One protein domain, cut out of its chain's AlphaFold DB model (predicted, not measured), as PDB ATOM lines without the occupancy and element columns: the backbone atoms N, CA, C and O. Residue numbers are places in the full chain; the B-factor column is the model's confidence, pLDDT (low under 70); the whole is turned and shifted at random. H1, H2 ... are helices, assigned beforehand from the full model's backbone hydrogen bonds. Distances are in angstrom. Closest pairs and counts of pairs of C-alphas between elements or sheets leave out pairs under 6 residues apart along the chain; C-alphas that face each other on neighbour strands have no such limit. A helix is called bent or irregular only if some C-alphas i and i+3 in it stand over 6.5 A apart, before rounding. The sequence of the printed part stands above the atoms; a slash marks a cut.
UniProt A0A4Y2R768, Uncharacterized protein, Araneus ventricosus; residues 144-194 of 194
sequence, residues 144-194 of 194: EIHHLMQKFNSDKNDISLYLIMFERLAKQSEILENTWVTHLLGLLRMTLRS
ATOM      1  N   GLU A 144      28.030  30.959  16.486       59.72
ATOM      2  CA  GLU A 144      27.959  30.560  15.087       59.72
ATOM      3  C   GLU A 144      28.166  31.808  14.220       59.72
ATOM      4  O   GLU A 144      27.478  32.815  14.412       59.72
ATOM      5  N   ILE A 145      29.103  31.754  13.264       64.12
ATOM      6  CA  ILE A 145      29.475  32.892  12.396       64.12
ATOM      7  C   ILE A 145      28.247  33.540  11.735       64.12
ATOM      8  O   ILE A 145      28.246  34.744  11.488       64.12
ATOM      9  N   HIS A 146      27.175  32.770  11.535       62.47
ATOM     10  CA  HIS A 146      25.875  33.225  11.042       62.47
ATOM     11  C   HIS A 146      25.267  34.410  11.812       62.47
ATOM     12  O   HIS A 146      24.545  35.195  11.206       62.47
ATOM     13  N   HIS A 147      25.566  34.568  13.106       64.12
ATOM     14  CA  HIS A 147      25.085  35.694  13.918       64.12
ATOM     15  C   HIS A 147      26.069  36.869  13.973       64.12
ATOM     16  O   HIS A 147      25.669  37.991  14.275       64.12
ATOM     17  N   LEU A 148      27.355  36.618  13.712       65.38
ATOM     18  CA  LEU A 148      28.427  37.599  13.878       65.38
ATOM     19  C   LEU A 148      28.750  38.351  12.581       65.38
ATOM     20  O   LEU A 148      29.278  39.461  12.623       65.38
ATOM     21  N   MET A 149      28.421  37.766  11.429       74.44
ATOM     22  CA  MET A 149      28.682  38.359  10.123       74.44
ATOM     23  C   MET A 149      27.386  38.851   9.475       74.44
ATOM     24  O   MET A 149      26.404  38.116   9.379       74.44
ATOM     25  N   GLN A 150      27.381  40.103   9.010       71.31
ATOM     26  CA  GLN A 150      26.277  40.630   8.203       71.31
ATOM     27  C   GLN A 150      26.188  39.870   6.874       71.31
ATOM     28  O   GLN A 150      27.208  39.435   6.342       71.31
ATOM     29  N   LYS A 151      24.980  39.713   6.320       73.38
ATOM     30  CA  LYS A 151      24.781  39.011   5.042       73.38
ATOM     31  C   LYS A 151      25.532  39.715   3.907       73.38
ATOM     32  O   LYS A 151      25.536  40.943   3.830       73.38
ATOM     33  N   PHE A 152      26.127  38.935   3.004       76.81
ATOM     34  CA  PHE A 152      26.772  39.480   1.811       76.81
ATOM     35  C   PHE A 152      25.744  40.157   0.898       76.81
ATOM     36  O   PHE A 152      24.734  39.550   0.544       76.81
ATOM     37  N   ASN A 153      26.026  41.393   0.493       72.06
ATOM     38  CA  ASN A 153      25.265  42.123  -0.511       72.06
ATOM     39  C   ASN A 153      26.223  42.525  -1.638       72.06
ATOM     40  O   ASN A 153      27.132  43.310  -1.400       72.06
ATOM     41  N   SER A 154      26.011  42.003  -2.847       78.00
ATOM     42  CA  SER A 154      26.898  42.240  -3.996       78.00
ATOM     43  C   SER A 154      26.914  43.693  -4.484       78.00
ATOM     44  O   SER A 154      27.881  44.097  -5.121       78.00
ATOM     45  N   ASP A 155      25.870  44.474  -4.202       66.56
ATOM     46  CA  ASP A 155      25.752  45.865  -4.658       66.56
ATOM     47  C   ASP A 155      26.431  46.844  -3.688       66.56
ATOM     48  O   ASP A 155      26.706  47.990  -4.041       66.56
ATOM     49  N   LYS A 156      26.666  46.410  -2.440       68.81
ATOM     50  CA  LYS A 156      27.168  47.257  -1.343       68.81
ATOM     51  C   LYS A 156      28.473  46.772  -0.715       68.81
ATOM     52  O   LYS A 156      29.187  47.587  -0.138       68.81
ATOM     53  N   ASN A 157      28.784  45.482  -0.798       77.19
ATOM     54  CA  ASN A 157      29.901  44.880  -0.077       77.19
ATOM     55  C   ASN A 157      30.952  44.353  -1.060       77.19
ATOM     56  O   ASN A 157      30.648  43.552  -1.942       77.19
ATOM     57  N   ASP A 158      32.209  44.748  -0.851       81.12
ATOM     58  CA  ASP A 158      33.358  44.185  -1.561       81.12
ATOM     59  C   ASP A 158      33.593  42.733  -1.110       81.12
ATOM     60  O   ASP A 158      33.714  42.439   0.086       81.12
ATOM     61  N   ILE A 159      33.665  41.818  -2.077       82.81
ATOM     62  CA  ILE A 159      33.875  40.389  -1.836       82.81
ATOM     63  C   ILE A 159      35.206  40.107  -1.131       82.81
ATOM     64  O   ILE A 159      35.280  39.212  -0.291       82.81
ATOM     65  N   SER A 160      36.237  40.905  -1.404       85.88
ATOM     66  CA  SER A 160      37.567  40.747  -0.817       85.88
ATOM     67  C   SER A 160      37.536  41.077   0.675       85.88
ATOM     68  O   SER A 160      38.006  40.295   1.501       85.88
ATOM     69  N   LEU A 161      36.903  42.197   1.042       84.56
ATOM     70  CA  LEU A 161      36.731  42.600   2.441       84.56
ATOM     71  C   LEU A 161      35.856  41.607   3.212       84.56
ATOM     72  O   LEU A 161      36.150  41.285   4.363       84.56
ATOM     73  N   TYR A 162      34.821  41.075   2.563       85.12
ATOM     74  CA  TYR A 162      33.944  40.070   3.154       85.12
ATOM     75  C   TYR A 162      34.686  38.766   3.482       85.12
ATOM     76  O   TYR A 162      34.507  38.209   4.567       85.12
ATOM     77  N   LEU A 163      35.560  38.300   2.584       85.38
ATOM     78  CA  LEU A 163      36.371  37.098   2.801       85.38
ATOM     79  C   LEU A 163      37.434  37.303   3.890       85.38
ATOM     80  O   LEU A 163      37.617  36.419   4.725       85.38
ATOM     81  N   ILE A 164      38.066  38.479   3.949       86.44
ATOM     82  CA  ILE A 164      39.036  38.821   5.004       86.44
ATOM     83  C   ILE A 164      38.357  38.860   6.382       86.44
ATOM     84  O   ILE A 164      38.893  38.343   7.368       86.44
ATOM     85  N   MET A 165      37.156  39.443   6.470       83.12
ATOM     86  CA  MET A 165      36.371  39.440   7.706       83.12
ATOM     87  C   MET A 165      35.971  38.021   8.117       83.12
ATOM     88  O   MET A 165      36.121  37.666   9.285       83.12
ATOM     89  N   PHE A 166      35.522  37.199   7.166       85.00
ATOM     90  CA  PHE A 166      35.193  35.799   7.419       85.00
ATOM     91  C   PHE A 166      36.392  35.015   7.961       85.00
ATOM     92  O   PHE A 166      36.264  34.344   8.981       85.00
ATOM     93  N   GLU A 167      37.560  35.131   7.328       83.06
ATOM     94  CA  GLU A 167      38.779  34.430   7.740       83.06
ATOM     95  C   GLU A 167      39.195  34.808   9.169       83.06
ATOM     96  O   GLU A 167      39.498  33.936   9.987       83.06
ATOM     97  N   ARG A 168      39.153  36.104   9.507       83.62
ATOM     98  CA  ARG A 168      39.460  36.581  10.864       83.62
ATOM     99  C   ARG A 168      38.499  35.993  11.897       83.62
ATOM    100  O   ARG A 168      38.942  35.544  12.952       83.62
ATOM    101  N   LEU A 169      37.202  35.969  11.589       80.44
ATOM    102  CA  LEU A 169      36.175  35.421  12.475       80.44
ATOM    103  C   LEU A 169      36.258  33.894  12.601       80.44
ATOM    104  O   LEU A 169      36.088  33.372  13.703       80.44
ATOM    105  N   ALA A 170      36.563  33.182  11.515       75.25
ATOM    106  CA  ALA A 170      36.754  31.733  11.510       75.25
ATOM    107  C   ALA A 170      37.951  31.319  12.370       75.25
ATOM    108  O   ALA A 170      37.831  30.401  13.183       75.25
ATOM    109  N   LYS A 171      39.063  32.059  12.272       79.50
ATOM    110  CA  LYS A 171      40.243  31.874  13.131       79.50
ATOM    111  C   LYS A 171      39.947  32.206  14.594       79.50
ATOM    112  O   LYS A 171      40.310  31.436  15.475       79.50
ATOM    113  N   GLN A 172      39.247  33.312  14.858       73.44
ATOM    114  CA  GLN A 172      38.861  33.714  16.217       73.44
ATOM    115  C   GLN A 172      37.888  32.722  16.877       73.44
ATOM    116  O   GLN A 172      37.883  32.582  18.098       73.44
ATOM    117  N   SER A 173      37.083  32.026  16.073       69.44
ATOM    118  CA  SER A 173      36.085  31.054  16.534       69.44
ATOM    119  C   SER A 173      36.597  29.605  16.533       69.44
ATOM    120  O   SER A 173      35.796  28.692  16.727       69.44
ATOM    121  N   GLU A 174      37.904  29.386  16.314       74.12
ATOM    122  CA  GLU A 174      38.549  28.059  16.248       74.12
ATOM    123  C   GLU A 174      37.831  27.084  15.285       74.12
ATOM    124  O   GLU A 174      37.721  25.885  15.552       74.12
ATOM    125  N   ILE A 175      37.304  27.579  14.156       69.00
ATOM    126  CA  ILE A 175      36.656  26.707  13.169       69.00
ATOM    127  C   ILE A 175      37.725  25.928  12.409       69.00
ATOM    128  O   ILE A 175      38.668  26.509  11.875       69.00
ATOM    129  N   LEU A 176      37.541  24.613  12.307       73.44
ATOM    130  CA  LEU A 176      38.410  23.739  11.524       73.44
ATOM    131  C   LEU A 176      38.380  24.131  10.039       73.44
ATOM    132  O   LEU A 176      37.305  24.220   9.439       73.44
ATOM    133  N   GLU A 177      39.558  24.306   9.440       77.38
ATOM    134  CA  GLU A 177      39.742  24.744   8.044       77.38
ATOM    135  C   GLU A 177      38.976  23.879   7.032       77.38
ATOM    136  O   GLU A 177      38.391  24.390   6.077       77.38
ATOM    137  N   ASN A 178      38.866  22.571   7.291       74.81
ATOM    138  CA  ASN A 178      38.112  21.626   6.458       74.81
ATOM    139  C   ASN A 178      36.592  21.901   6.406       74.81
ATOM    140  O   ASN A 178      35.901  21.361   5.544       74.81
ATOM    141  N   THR A 179      36.070  22.750   7.296       75.62
ATOM    142  CA  THR A 179      34.666  23.183   7.320       75.62
ATOM    143  C   THR A 179      34.477  24.641   6.895       75.62
ATOM    144  O   THR A 179      33.347  25.117   6.838       75.62
ATOM    145  N   TRP A 180      35.530  25.387   6.549       81.94
ATOM    146  CA  TRP A 180      35.383  26.805   6.182       81.94
ATOM    147  C   TRP A 180      34.526  26.997   4.932       81.94
ATOM    148  O   TRP A 180      33.645  27.854   4.909       81.94
ATOM    149  N   VAL A 181      34.717  26.143   3.923       77.38
ATOM    150  CA  VAL A 181      33.944  26.182   2.673       77.38
ATOM    151  C   VAL A 181      32.462  25.898   2.927       77.38
ATOM    152  O   VAL A 181      31.607  26.544   2.327       77.38
ATOM    153  N   THR A 182      32.123  24.985   3.844       76.44
ATOM    154  CA  THR A 182      30.717  24.677   4.159       76.44
ATOM    155  C   THR A 182      30.039  25.821   4.911       76.44
ATOM    156  O   THR A 182      28.908  26.169   4.571       76.44
ATOM    157  N   HIS A 183      30.735  26.469   5.851       76.06
ATOM    158  CA  HIS A 183      30.225  27.648   6.561       76.06
ATOM    159  C   HIS A 183      30.075  28.860   5.630       76.06
ATOM    160  O   HIS A 183      29.036  29.523   5.644       76.06
ATOM    161  N   LEU A 184      31.061  29.112   4.763       77.75
ATOM    162  CA  LEU A 184      31.010  30.189   3.774       77.75
ATOM    163  C   LEU A 184      29.862  29.975   2.778       77.75
ATOM    164  O   LEU A 184      29.088  30.891   2.510       77.75
ATOM    165  N   LEU A 185      29.690  28.746   2.284       74.62
ATOM    166  CA  LEU A 185      28.560  28.397   1.427       74.62
ATOM    167  C   LEU A 185      27.222  28.517   2.161       74.62
ATOM    168  O   LEU A 185      26.242  28.892   1.531       74.62
ATOM    169  N   GLY A 186      27.154  28.239   3.465       72.44
ATOM    170  CA  GLY A 186      25.962  28.498   4.277       72.44
ATOM    171  C   GLY A 186      25.605  29.986   4.316       72.44
ATOM    172  O   GLY A 186      24.456  30.351   4.078       72.44
ATOM    173  N   LEU A 187      26.600  30.853   4.525       73.88
ATOM    174  CA  LEU A 187      26.429  32.312   4.537       73.88
ATOM    175  C   LEU A 187      26.030  32.880   3.168       73.88
ATOM    176  O   LEU A 187      25.271  33.842   3.110       73.88
ATOM    177  N   LEU A 188      26.517  32.279   2.079       69.81
ATOM    178  CA  LEU A 188      26.204  32.697   0.709       69.81
ATOM    179  C   LEU A 188      24.875  32.115   0.195       69.81
ATOM    180  O   LEU A 188      24.147  32.783  -0.538       69.81
ATOM    181  N   ARG A 189      24.515  30.882   0.580       62.22
ATOM    182  CA  ARG A 189      23.279  30.213   0.125       62.22
ATOM    183  C   ARG A 189      22.018  30.750   0.790       62.22
ATOM    184  O   ARG A 189      20.958  30.680   0.173       62.22
ATOM    185  N   MET A 190      22.106  31.342   1.985       53.41
ATOM    186  CA  MET A 190      20.961  32.036   2.598       53.41
ATOM    187  C   MET A 190      20.522  33.300   1.835       53.41
ATOM    188  O   MET A 190      19.496  33.883   2.181       53.41
ATOM    189  N   THR A 191      21.259  33.707   0.799       49.66
ATOM    190  CA  THR A 191      20.973  34.889  -0.027       49.66
ATOM    191  C   THR A 191      20.310  34.543  -1.371       49.66
ATOM    192  O   THR A 191      19.854  35.441  -2.059       49.66
ATOM    193  N   LEU A 192      20.194  33.258  -1.747       45.16
ATOM    194  CA  LEU A 192      19.524  32.818  -2.994       45.16
ATOM    195  C   LEU A 192      18.064  32.371  -2.795       45.16
ATOM    196  O   LEU A 192      17.437  31.840  -3.710       45.16
ATOM    197  N   ARG A 193      17.512  32.560  -1.593       46.38
ATOM    198  CA  ARG A 193      16.101  32.301  -1.296       46.38
ATOM    199  C   ARG A 193      15.516  33.464  -0.486       46.38
ATOM    200  O   ARG A 193      15.121  33.286   0.660       46.38
ATOM    201  N   SER A 194      15.536  34.658  -1.074       39.66
ATOM    202  CA  SER A 194      14.675  35.804  -0.751       39.66
ATOM    203  C   SER A 194      14.688  36.783  -1.910       39.66
ATOM    204  O   SER A 194      15.749  36.891  -2.557       39.66
TER     205      SER A 194
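What this domain is: This is residues 144 to 194 of the 194 residues of an uncharacterized protein of Araneus ventricosus (UniProt A0A4Y2R768). Two longer helices, H2 and H3, make a V joined at its point by residues 173 to 176, and the short H1 sits beside its gap, near both. The helices come close without clearly touching, and residues 154 to 161 stick out. The 51 printed residues include three named helices, in the order H1, H2, H3, and no named strand: all helix. The whole is compact, with a radius of gyration of the C-alphas of 10.7 A and spans of 30 by 21 by 17 A.

How they stand to each other: H2, residues 159 to 172, and H3, residues 177 to 189, are close but not clearly touching; their closest C-alphas, of Ala 170 and Trp 180, are 7.4 A apart. They run opposite ways at a steep tilt of 48 degrees. H1, residues 145 to 148, is close to but not clearly touching H2, the closest C-alphas being those of Ile 145 and Leu 169, 7.2 A. It is likewise close to but not clearly touching H3, at His 146 and Leu 187, 6.6 A between C-alphas. Every O i to N i+4 pair is within hydrogen-bond range in H2, 7 of 9 in H3; H1 is too short for one.

Where its parts are: H2 is 19.9 A long from C-alpha 159 at (33.875, 40.389, -1.836). H3, 19.1 A, ends at C-alpha 189 (23.279, 30.213, 0.125); it is irregular, with C-alphas 178 and 181 7.2 A apart. H1 measures 5.0 A.

The domain as a whole: The farthest C-alphas, of Glu 174 and Ser 194, are 30.3 A apart. The printed part has no cut; the link H1 to H2 is short, H2 to H3 tight. Mean pLDDT of the printed part is 72.5, with 16 residues under 70, among them 144 to 148 and 188 to 194.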